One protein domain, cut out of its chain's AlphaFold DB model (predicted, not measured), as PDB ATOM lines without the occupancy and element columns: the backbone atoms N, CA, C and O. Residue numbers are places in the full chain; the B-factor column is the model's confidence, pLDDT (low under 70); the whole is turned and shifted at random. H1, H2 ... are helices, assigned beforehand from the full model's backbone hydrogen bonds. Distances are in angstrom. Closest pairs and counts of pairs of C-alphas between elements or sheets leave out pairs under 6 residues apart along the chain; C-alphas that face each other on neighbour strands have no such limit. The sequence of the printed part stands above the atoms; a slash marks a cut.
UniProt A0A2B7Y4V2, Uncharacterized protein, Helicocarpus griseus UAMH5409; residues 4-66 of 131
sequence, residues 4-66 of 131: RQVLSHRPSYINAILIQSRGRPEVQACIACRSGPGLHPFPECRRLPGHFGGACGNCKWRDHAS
ATOM      1  N   ARG A   4     -10.826   2.799  17.612       95.50
ATOM      2  CA  ARG A   4     -12.272   3.041  17.434       95.50
ATOM      3  C   ARG A   4     -13.115   1.797  17.708       95.50
ATOM      4  O   ARG A   4     -14.237   1.906  18.191       95.50
ATOM      5  N   GLN A   5     -12.591   0.609  17.395       94.12
ATOM      6  CA  GLN A   5     -13.297  -0.642  17.676       94.12
ATOM      7  C   GLN A   5     -13.352  -0.891  19.183       94.12
ATOM      8  O   GLN A   5     -14.418  -1.209  19.697       94.12
ATOM      9  N   VAL A   6     -12.248  -0.678  19.899       92.94
ATOM     10  CA  VAL A   6     -12.199  -0.850  21.358       92.94
ATOM     11  C   VAL A   6     -13.163   0.116  22.052       92.94
ATOM     12  O   VAL A   6     -13.996  -0.323  22.841       92.94
ATOM     13  N   LEU A   7     -13.132   1.398  21.676       96.31
ATOM     14  CA  LEU A   7     -13.984   2.443  22.259       96.31
ATOM     15  C   LEU A   7     -15.478   2.286  21.936       96.31
ATOM     16  O   LEU A   7     -16.316   2.837  22.639       96.31
ATOM     17  N   SER A   8     -15.839   1.509  20.909       96.12
ATOM     18  CA  SER A   8     -17.252   1.221  20.612       96.12
ATOM     19  C   SER A   8     -17.942   0.376  21.684       96.12
ATOM     20  O   SER A   8     -19.162   0.235  21.652       96.12
ATOM     21  N   HIS A   9     -17.171  -0.243  22.588       94.25
ATOM     22  CA  HIS A   9     -17.667  -1.115  23.656       94.25
ATOM     23  C   HIS A   9     -18.587  -2.248  23.173       94.25
ATOM     24  O   HIS A   9     -19.354  -2.816  23.953       94.25
ATOM     25  N   ARG A  10     -18.508  -2.631  21.891       96.75
ATOM     26  CA  ARG A  10     -19.299  -3.747  21.377       96.75
ATOM     27  C   ARG A  10     -18.944  -5.014  22.169       96.75
ATOM     28  O   ARG A  10     -17.753  -5.328  22.283       96.75
ATOM     29  N   PRO A  11     -19.932  -5.792  22.658       97.00
ATOM     30  CA  PRO A  11     -19.664  -6.977  23.473       97.00
ATOM     31  C   PRO A  11     -18.699  -7.971  22.819       97.00
ATOM     32  O   PRO A  11     -17.903  -8.604  23.507       97.00
ATOM     33  N   SER A  12     -18.710  -8.085  21.485       97.12
ATOM     34  CA  SER A  12     -17.770  -8.924  20.731       97.12
ATOM     35  C   SER A  12     -16.303  -8.560  20.995       97.12
ATOM     36  O   SER A  12     -15.474  -9.451  21.170       97.12
ATOM     37  N   TYR A  13     -15.980  -7.266  21.056       97.38
ATOM     38  CA  TYR A  13     -14.617  -6.775  21.261       97.38
ATOM     39  C   TYR A  13     -14.188  -6.897  22.718       97.38
ATOM     40  O   TYR A  13     -13.100  -7.403  22.981       97.38
ATOM     41  N   ILE A  14     -15.062  -6.521  23.656       97.12
ATOM     42  CA  ILE A  14     -14.802  -6.672  25.094       97.12
ATOM     43  C   ILE A  14     -14.547  -8.146  25.423       97.12
ATOM     44  O   ILE A  14     -13.510  -8.483  25.986       97.12
ATOM     45  N   ASN A  15     -15.432  -9.048  24.989       97.62
ATOM     46  CA  ASN A  15     -15.281 -10.484  25.229       97.62
ATOM     47  C   ASN A  15     -14.003 -11.040  24.597       97.62
ATOM     48  O   ASN A  15     -13.313 -11.846  25.212       97.62
ATOM     49  N   ALA A  16     -13.660 -10.597  23.386       97.88
ATOM     50  CA  ALA A  16     -12.422 -11.005  22.740       97.88
ATOM     51  C   ALA A  16     -11.180 -10.550  23.524       97.88
ATOM     52  O   ALA A  16     -10.262 -11.345  23.701       97.88
ATOM     53  N   ILE A  17     -11.167  -9.320  24.051       97.38
ATOM     54  CA  ILE A  17     -10.090  -8.831  24.924       97.38
ATOM     55  C   ILE A  17     -10.011  -9.687  26.194       97.38
ATOM     56  O   ILE A  17      -8.931 -10.158  26.537       97.38
ATOM     57  N   LEU A  18     -11.143  -9.976  26.843       97.88
ATOM     58  CA  LEU A  18     -11.185 -10.818  28.046       97.88
ATOM     59  C   LEU A  18     -10.620 -12.224  27.792       97.88
ATOM     60  O   LEU A  18      -9.820 -12.714  28.591       97.88
ATOM     61  N   ILE A  19     -10.997 -12.850  26.671       97.94
ATOM     62  CA  ILE A  19     -10.469 -14.157  26.255       97.94
ATOM     63  C   ILE A  19      -8.956 -14.082  26.049       97.94
ATOM     64  O   ILE A  19      -8.238 -14.971  26.490       97.94
ATOM     65  N   GLN A  20      -8.443 -13.029  25.420       97.31
ATOM     66  CA  GLN A  20      -7.007 -12.928  25.162       97.31
ATOM     67  C   GLN A  20      -6.191 -12.575  26.399       97.31
ATOM     68  O   GLN A  20      -5.030 -12.958  26.468       97.31
ATOM     69  N   SER A  21      -6.774 -11.875  27.370       97.31
ATOM     70  CA  SER A  21      -6.101 -11.553  28.628       97.31
ATOM     71  C   SER A  21      -6.053 -12.739  29.593       97.31
ATOM     72  O   SER A  21      -5.065 -12.887  30.305       97.31
ATOM     73  N   ARG A  22      -7.101 -13.577  29.637       97.56
ATOM     74  CA  ARG A  22      -7.246 -14.648  30.648       97.56
ATOM     75  C   ARG A  22      -7.237 -16.070  30.096       97.56
ATOM     76  O   ARG A  22      -7.084 -17.014  30.860       97.56
ATOM     77  N   GLY A  23      -7.448 -16.239  28.798       96.69
ATOM     78  CA  GLY A  23      -7.563 -17.547  28.167       96.69
ATOM     79  C   GLY A  23      -6.234 -18.283  28.056       96.69
ATOM     80  O   GLY A  23      -5.172 -17.711  28.259       96.69
ATOM     81  N   ARG A  24      -6.254 -19.550  27.664       95.94
ATOM     82  CA  ARG A  24      -5.061 -20.326  27.308       95.94
ATOM     83  C   ARG A  24      -4.874 -20.354  25.786       95.94
ATOM     84  O   ARG A  24      -5.879 -20.342  25.073       95.94
ATOM     85  N   PRO A  25      -3.633 -20.332  25.269       96.38
ATOM     86  CA  PRO A  25      -3.389 -20.574  23.852       96.38
ATOM     87  C   PRO A  25      -3.793 -22.005  23.494       96.38
ATOM     88  O   PRO A  25      -3.542 -22.936  24.257       96.38
ATOM     89  N   GLU A  26      -4.426 -22.176  22.338       94.81
ATOM     90  CA  GLU A  26      -4.741 -23.505  21.819       94.81
ATOM     91  C   GLU A  26      -3.509 -24.167  21.206       94.81
ATOM     92  O   GLU A  26      -2.777 -23.530  20.445       94.81
ATOM     93  N   VAL A  27      -3.328 -25.466  21.480       91.38
ATOM     94  CA  VAL A  27      -2.237 -26.279  20.903       91.38
ATOM     95  C   VAL A  27      -2.305 -26.245  19.378       91.38
ATOM     96  O   VAL A  27      -1.291 -26.107  18.696       91.38
ATOM     97  N   GLN A  28      -3.523 -26.324  18.839       92.50
ATOM     98  CA  GLN A  28      -3.801 -26.119  17.427       92.50
ATOM     99  C   GLN A  28      -4.770 -24.952  17.261       92.50
ATOM    100  O   GLN A  28      -5.943 -25.031  17.625       92.50
ATOM    101  N   ALA A  29      -4.298 -23.863  16.652       95.12
ATOM    102  CA  ALA A  29      -5.146 -22.721  16.329       95.12
ATOM    103  C   ALA A  29      -6.348 -23.150  15.472       95.12
ATOM    104  O   ALA A  29      -6.221 -24.036  14.633       95.12
ATOM    105  N   CYS A  30      -7.506 -22.504  15.630       95.62
ATOM    106  CA  CYS A  30      -8.706 -22.844  14.858       95.62
ATOM    107  C   CYS A  30      -8.514 -22.641  13.341       95.62
ATOM    108  O   CYS A  30      -7.654 -21.859  12.933       95.62
ATOM    109  N   ILE A  31      -9.341 -23.283  12.502       95.69
ATOM    110  CA  ILE A  31      -9.242 -23.209  11.029       95.69
ATOM    111  C   ILE A  31      -9.154 -21.751  10.557       95.69
ATOM    112  O   ILE A  31      -8.245 -21.401   9.811       95.69
ATOM    113  N   ALA A  32     -10.031 -20.878  11.065       93.94
ATOM    114  CA  ALA A  32     -10.044 -19.465  10.694       93.94
ATOM    115  C   ALA A  32      -8.745 -18.727  11.066       93.94
ATOM    116  O   ALA A  32      -8.303 -17.880  10.296       93.94
ATOM    117  N   CYS A  33      -8.139 -19.062  12.212       94.94
ATOM    118  CA  CYS A  33      -6.875 -18.476  12.665       94.94
ATOM    119  C   CYS A  33      -5.665 -18.989  11.872       94.94
ATOM    120  O   CYS A  33      -4.696 -18.259  11.692       94.94
ATOM    121  N   ARG A  34      -5.710 -20.242  11.397       93.62
ATOM    122  CA  ARG A  34      -4.640 -20.839  10.580       93.62
ATOM    123  C   ARG A  34      -4.633 -20.312   9.148       93.62
ATOM    124  O   ARG A  34      -3.568 -20.178   8.563       93.62
ATOM    125  N   SER A  35      -5.805 -20.016   8.586       87.88
ATOM    126  CA  SER A  35      -5.945 -19.571   7.192       87.88
ATOM    127  C   SER A  35      -5.583 -18.101   6.948       87.88
ATOM    128  O   SER A  35      -5.553 -17.681   5.796       87.88
ATOM    129  N   GLY A  36      -5.341 -17.301   7.992       77.25
ATOM    130  CA  GLY A  36      -5.080 -15.865   7.851       77.25
ATOM    131  C   GLY A  36      -4.139 -15.278   8.904       77.25
ATOM    132  O   GLY A  36      -4.514 -14.290   9.541       77.25
ATOM    133  N   PRO A  37      -2.930 -15.837   9.107       70.88
ATOM    134  CA  PRO A  37      -1.966 -15.272  10.045       70.88
ATOM    135  C   PRO A  37      -1.703 -13.792   9.717       70.88
ATOM    136  O   PRO A  37      -1.491 -13.426   8.564       70.88
ATOM    137  N   GLY A  38      -1.785 -12.922  10.728       73.75
ATOM    138  CA  GLY A  38      -1.619 -11.466  10.581       73.75
ATOM    139  C   GLY A  38      -2.883 -10.675  10.203       73.75
ATOM    140  O   GLY A  38      -2.901  -9.460  10.372       73.75
ATOM    141  N   LEU A  39      -3.974 -11.326   9.780       83.00
ATOM    142  CA  LEU A  39      -5.265 -10.662   9.508       83.00
ATOM    143  C   LEU A  39      -6.148 -10.532  10.757       83.00
ATOM    144  O   LEU A  39      -7.286 -10.055  10.699       83.00
ATOM    145  N   HIS A  40      -5.652 -11.013  11.889       91.31
ATOM    146  CA  HIS A  40      -6.393 -11.089  13.130       91.31
ATOM    147  C   HIS A  40      -5.902 -10.033  14.120       91.31
ATOM    148  O   HIS A  40      -4.720  -9.696  14.135       91.31
ATOM    149  N   PRO A  41      -6.794  -9.487  14.960       93.50
ATOM    150  CA  PRO A  41      -6.423  -8.464  15.929       93.50
ATOM    151  C   PRO A  41      -5.463  -8.977  17.004       93.50
ATOM    152  O   PRO A  41      -4.778  -8.150  17.602       93.50
ATOM    153  N   PHE A  42      -5.406 -10.292  17.234       94.50
ATOM    154  CA  PHE A  42      -4.520 -10.907  18.212       94.50
ATOM    155  C   PHE A  42      -3.599 -11.953  17.570       94.50
ATOM    156  O   PHE A  42      -4.063 -12.718  16.716       94.50
ATOM    157  N   PRO A  43      -2.327 -12.029  18.010       92.06
ATOM    158  CA  PRO A  43      -1.334 -12.926  17.418       92.06
ATOM    159  C   PRO A  43      -1.609 -14.402  17.728       92.06
ATOM    160  O   PRO A  43      -1.342 -15.268  16.901       92.06
ATOM    161  N   GLU A  44      -2.183 -14.693  18.896       95.19
ATOM    162  CA  GLU A  44      -2.425 -16.056  19.363       95.19
ATOM    163  C   GLU A  44      -3.907 -16.427  19.310       95.19
ATOM    164  O   GLU A  44      -4.789 -15.639  19.666       95.19
ATOM    165  N   CYS A  45      -4.187 -17.676  18.940       96.50
ATOM    166  CA  CYS A  45      -5.514 -18.265  19.060       96.50
ATOM    167  C   CYS A  45      -5.743 -18.727  20.509       96.50
ATOM    168  O   CYS A  45      -5.573 -19.909  20.803       96.50
ATOM    169  N   ARG A  46      -6.108 -17.808  21.418       97.44
ATOM    170  CA  ARG A  46      -6.450 -18.157  22.809       97.44
ATOM    171  C   ARG A  46      -7.946 -18.368  22.990       97.44
ATOM    172  O   ARG A  46      -8.773 -17.804  22.264       97.44
ATOM    173  N   ARG A  47      -8.275 -19.167  23.997       96.69
ATOM    174  CA  ARG A  47      -9.631 -19.477  24.446       96.69
ATOM    175  C   ARG A  47      -9.749 -19.424  25.947       96.69
ATOM    176  O   ARG A  47      -8.788 -19.698  26.652       96.69
ATOM    177  N   LEU A  48     -10.952 -19.145  26.423       96.50
ATOM    178  CA  LEU A  48     -11.287 -19.231  27.833       96.50
ATOM    179  C   LEU A  48     -12.344 -20.333  28.012       96.50
ATOM    180  O   LEU A  48     -13.522 -20.046  27.794       96.50
ATOM    181  N   PRO A  49     -11.933 -21.578  28.327       93.25
ATOM    182  CA  PRO A  49     -12.863 -22.696  28.454       93.25
ATOM    183  C   PRO A  49     -13.949 -22.457  29.501       93.25
ATOM    184  O   PRO A  49     -13.694 -21.795  30.505       93.25
ATOM    185  N   GLY A  50     -15.159 -22.959  29.253       92.50
ATOM    186  CA  GLY A  50     -16.339 -22.740  30.095       92.50
ATOM    187  C   GLY A  50     -16.987 -21.362  29.914       92.50
ATOM    188  O   GLY A  50     -18.006 -21.061  30.532       92.50
ATOM    189  N   HIS A  51     -16.430 -20.505  29.052       94.25
ATOM    190  CA  HIS A  51     -16.915 -19.149  28.829       94.25
ATOM    191  C   HIS A  51     -17.128 -18.847  27.344       94.25
ATOM    192  O   HIS A  51     -16.493 -19.400  26.450       94.25
ATOM    193  N   PHE A  52     -18.031 -17.902  27.068       94.00
ATOM    194  CA  PHE A  52     -18.262 -17.322  25.737       94.00
ATOM    195  C   PHE A  52     -18.577 -18.324  24.605       94.00
ATOM    196  O   PHE A  52     -18.452 -17.955  23.430       94.00
ATOM    197  N   GLY A  53     -19.024 -19.537  24.955       91.75
ATOM    198  CA  GLY A  53     -19.321 -20.639  24.035       91.75
ATOM    199  C   GLY A  53     -18.083 -21.391  23.538       91.75
ATOM    200  O   GLY A  53     -18.112 -21.919  22.428       91.75
ATOM    201  N   GLY A  54     -16.973 -21.349  24.283       94.62
ATOM    202  CA  GLY A  54     -15.718 -22.028  23.943       94.62
ATOM    203  C   GLY A  54     -14.984 -21.444  22.728       94.62
ATOM    204  O   GLY A  54     -13.977 -21.981  22.281       94.62
ATOM    205  N   ALA A  55     -15.458 -20.348  22.136       96.88
ATOM    206  CA  ALA A  55     -14.826 -19.777  20.949       96.88
ATOM    207  C   ALA A  55     -13.516 -19.041  21.281       96.88
ATOM    208  O   ALA A  55     -13.350 -18.469  22.360       96.88
ATOM    209  N   CYS A  56     -12.596 -18.979  20.315       97.31
ATOM    210  CA  CYS A  56     -11.364 -18.203  20.467       97.31
ATOM    211  C   CYS A  56     -11.599 -16.686  20.354       97.31
ATOM    212  O   CYS A  56     -12.559 -16.228  19.720       97.31
ATOM    213  N   GLY A  57     -10.680 -15.891  20.913       97.38
ATOM    214  CA  GLY A  57     -10.778 -14.426  20.922       97.38
ATOM    215  C   GLY A  57     -10.837 -13.806  19.519       97.38
ATOM    216  O   GLY A  57     -11.634 -12.902  19.270       97.38
ATOM    217  N   ASN A  58     -10.076 -14.341  18.559       96.88
ATOM    218  CA  ASN A  58     -10.074 -13.865  17.169       96.88
ATOM    219  C   ASN A  58     -11.422 -14.085  16.459       96.88
ATOM    220  O   ASN A  58     -11.912 -13.193  15.760       96.88
ATOM    221  N   CYS A  59     -12.063 -15.240  16.668       96.62
ATOM    222  CA  CYS A  59     -13.413 -15.494  16.163       96.62
ATOM    223  C   CYS A  59     -14.448 -14.627  16.882       96.62
ATOM    224  O   CYS A  59     -15.351 -14.100  16.231       96.62
ATOM    225  N   LYS A  60     -14.302 -14.431  18.201       97.12
ATOM    226  CA  LYS A  60     -15.204 -13.588  18.992       97.12
ATOM    227  C   LYS A  60     -15.160 -12.127  18.548       97.12
ATOM    228  O   LYS A  60     -16.217 -11.524  18.409       97.12
ATOM    229  N   TRP A  61     -13.979 -11.589  18.231       96.62
ATOM    230  CA  TRP A  61     -13.812 -10.206  17.771       96.62
ATOM    231  C   TRP A  61     -14.658  -9.894  16.534       96.62
ATOM    232  O   TRP A  61     -15.330  -8.867  16.479       96.62
ATOM    233  N   ARG A  62     -14.649 -10.803  15.552       93.62
ATOM    234  CA  ARG A  62     -15.420 -10.684  14.304       93.62
ATOM    235  C   ARG A  62     -16.891 -11.069  14.461       93.62
ATOM    236  O   ARG A  62     -17.609 -11.053  13.472       93.62
ATOM    237  N   ASP A  63     -17.315 -11.441  15.669       95.25
ATOM    238  CA  ASP A  63     -18.641 -11.996  15.953       95.25
ATOM    239  C   ASP A  63     -18.939 -13.293  15.179       95.25
ATOM    240  O   ASP A  63     -20.068 -13.630  14.847       95.25
ATOM    241  N   HIS A  64     -17.883 -14.051  14.886       94.81
ATOM    242  CA  HIS A  64     -17.922 -15.325  14.172       94.81
ATOM    243  C   HIS A  64     -17.700 -16.507  15.129       94.81
ATOM    244  O   HIS A  64     -17.160 -17.539  14.735       94.81
ATOM    245  N   ALA A  65     -18.085 -16.362  16.401       94.81
ATOM    246  CA  ALA A  65     -17.880 -17.384  17.428       94.81
ATOM    247  C   ALA A  65     -18.520 -18.732  17.048       94.81
ATOM    248  O   ALA A  65     -17.901 -19.777  17.223       94.81
ATOM    249  N   SER A  66     -19.704 -18.712  16.431       93.44
ATOM    250  CA  SER A  66     -20.389 -19.918  15.946       93.44
ATOM    251  C   SER A  66     -19.616 -20.668  14.854       93.44
ATOM    252  O   SER A  66     -19.768 -21.876  14.723       93.44
TER     253      SER A  66
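This is residues 4 to 66 of the 131 residues of an uncharacterized protein of Helicocarpus griseus UAMH5409 (UniProt A0A2B7Y4V2). With little regular structure, this is a small loop-rich body in which the longest helix, H2, packs on the short helix H4 near the middle. Tiny helices H1 and H3 lie towards opposite ends, and a long loop, residues 35 to 56, leads from H3 to H4. The printed part has 63 residues with four named helices, H1 to H4 in order, and no named strand; its class is all helix, with 25 residues in named elements. It is compact, with radius of gyration of the C-alphas 10.6 A and spans of 30 by 26 by 20 A.

H2, residues 11 to 22, runs 16.3 A from C-alpha 11 at (-19.664, -6.977, 23.473). H1 is residues 4 to 7, H3 31 to 34, and H4 57 to 61, ending at C-alpha 61 (-13.812, -10.206, 17.771).

H2 touches H4; their closest C-alphas, Ala 16 and Gly 57, are 4.2 A apart. With residues 13 to 14 alone, H2 only just touches H1, only at the corner, with 3 pairs of C-alphas within 8 A; the closest, Val 6 and Tyr 13, are 6.4 A apart. H3 only just touches H4, also with 3 pairs; the closest C-alphas, Cys 33 and Asn 58, are 7.2 A apart. H1 is apart from H3 and H4, and H2 from H3. Every O i to N i+4 pair is within hydrogen-bond range in H2 and H4; H1 and H3 are too short for one.

The farthest C-alphas, Ser 8 and Val 27, are 31.3 A apart. The printed part has no cut, the H3 to H4 link is long, and no printed residue is under 70 in pLDDT.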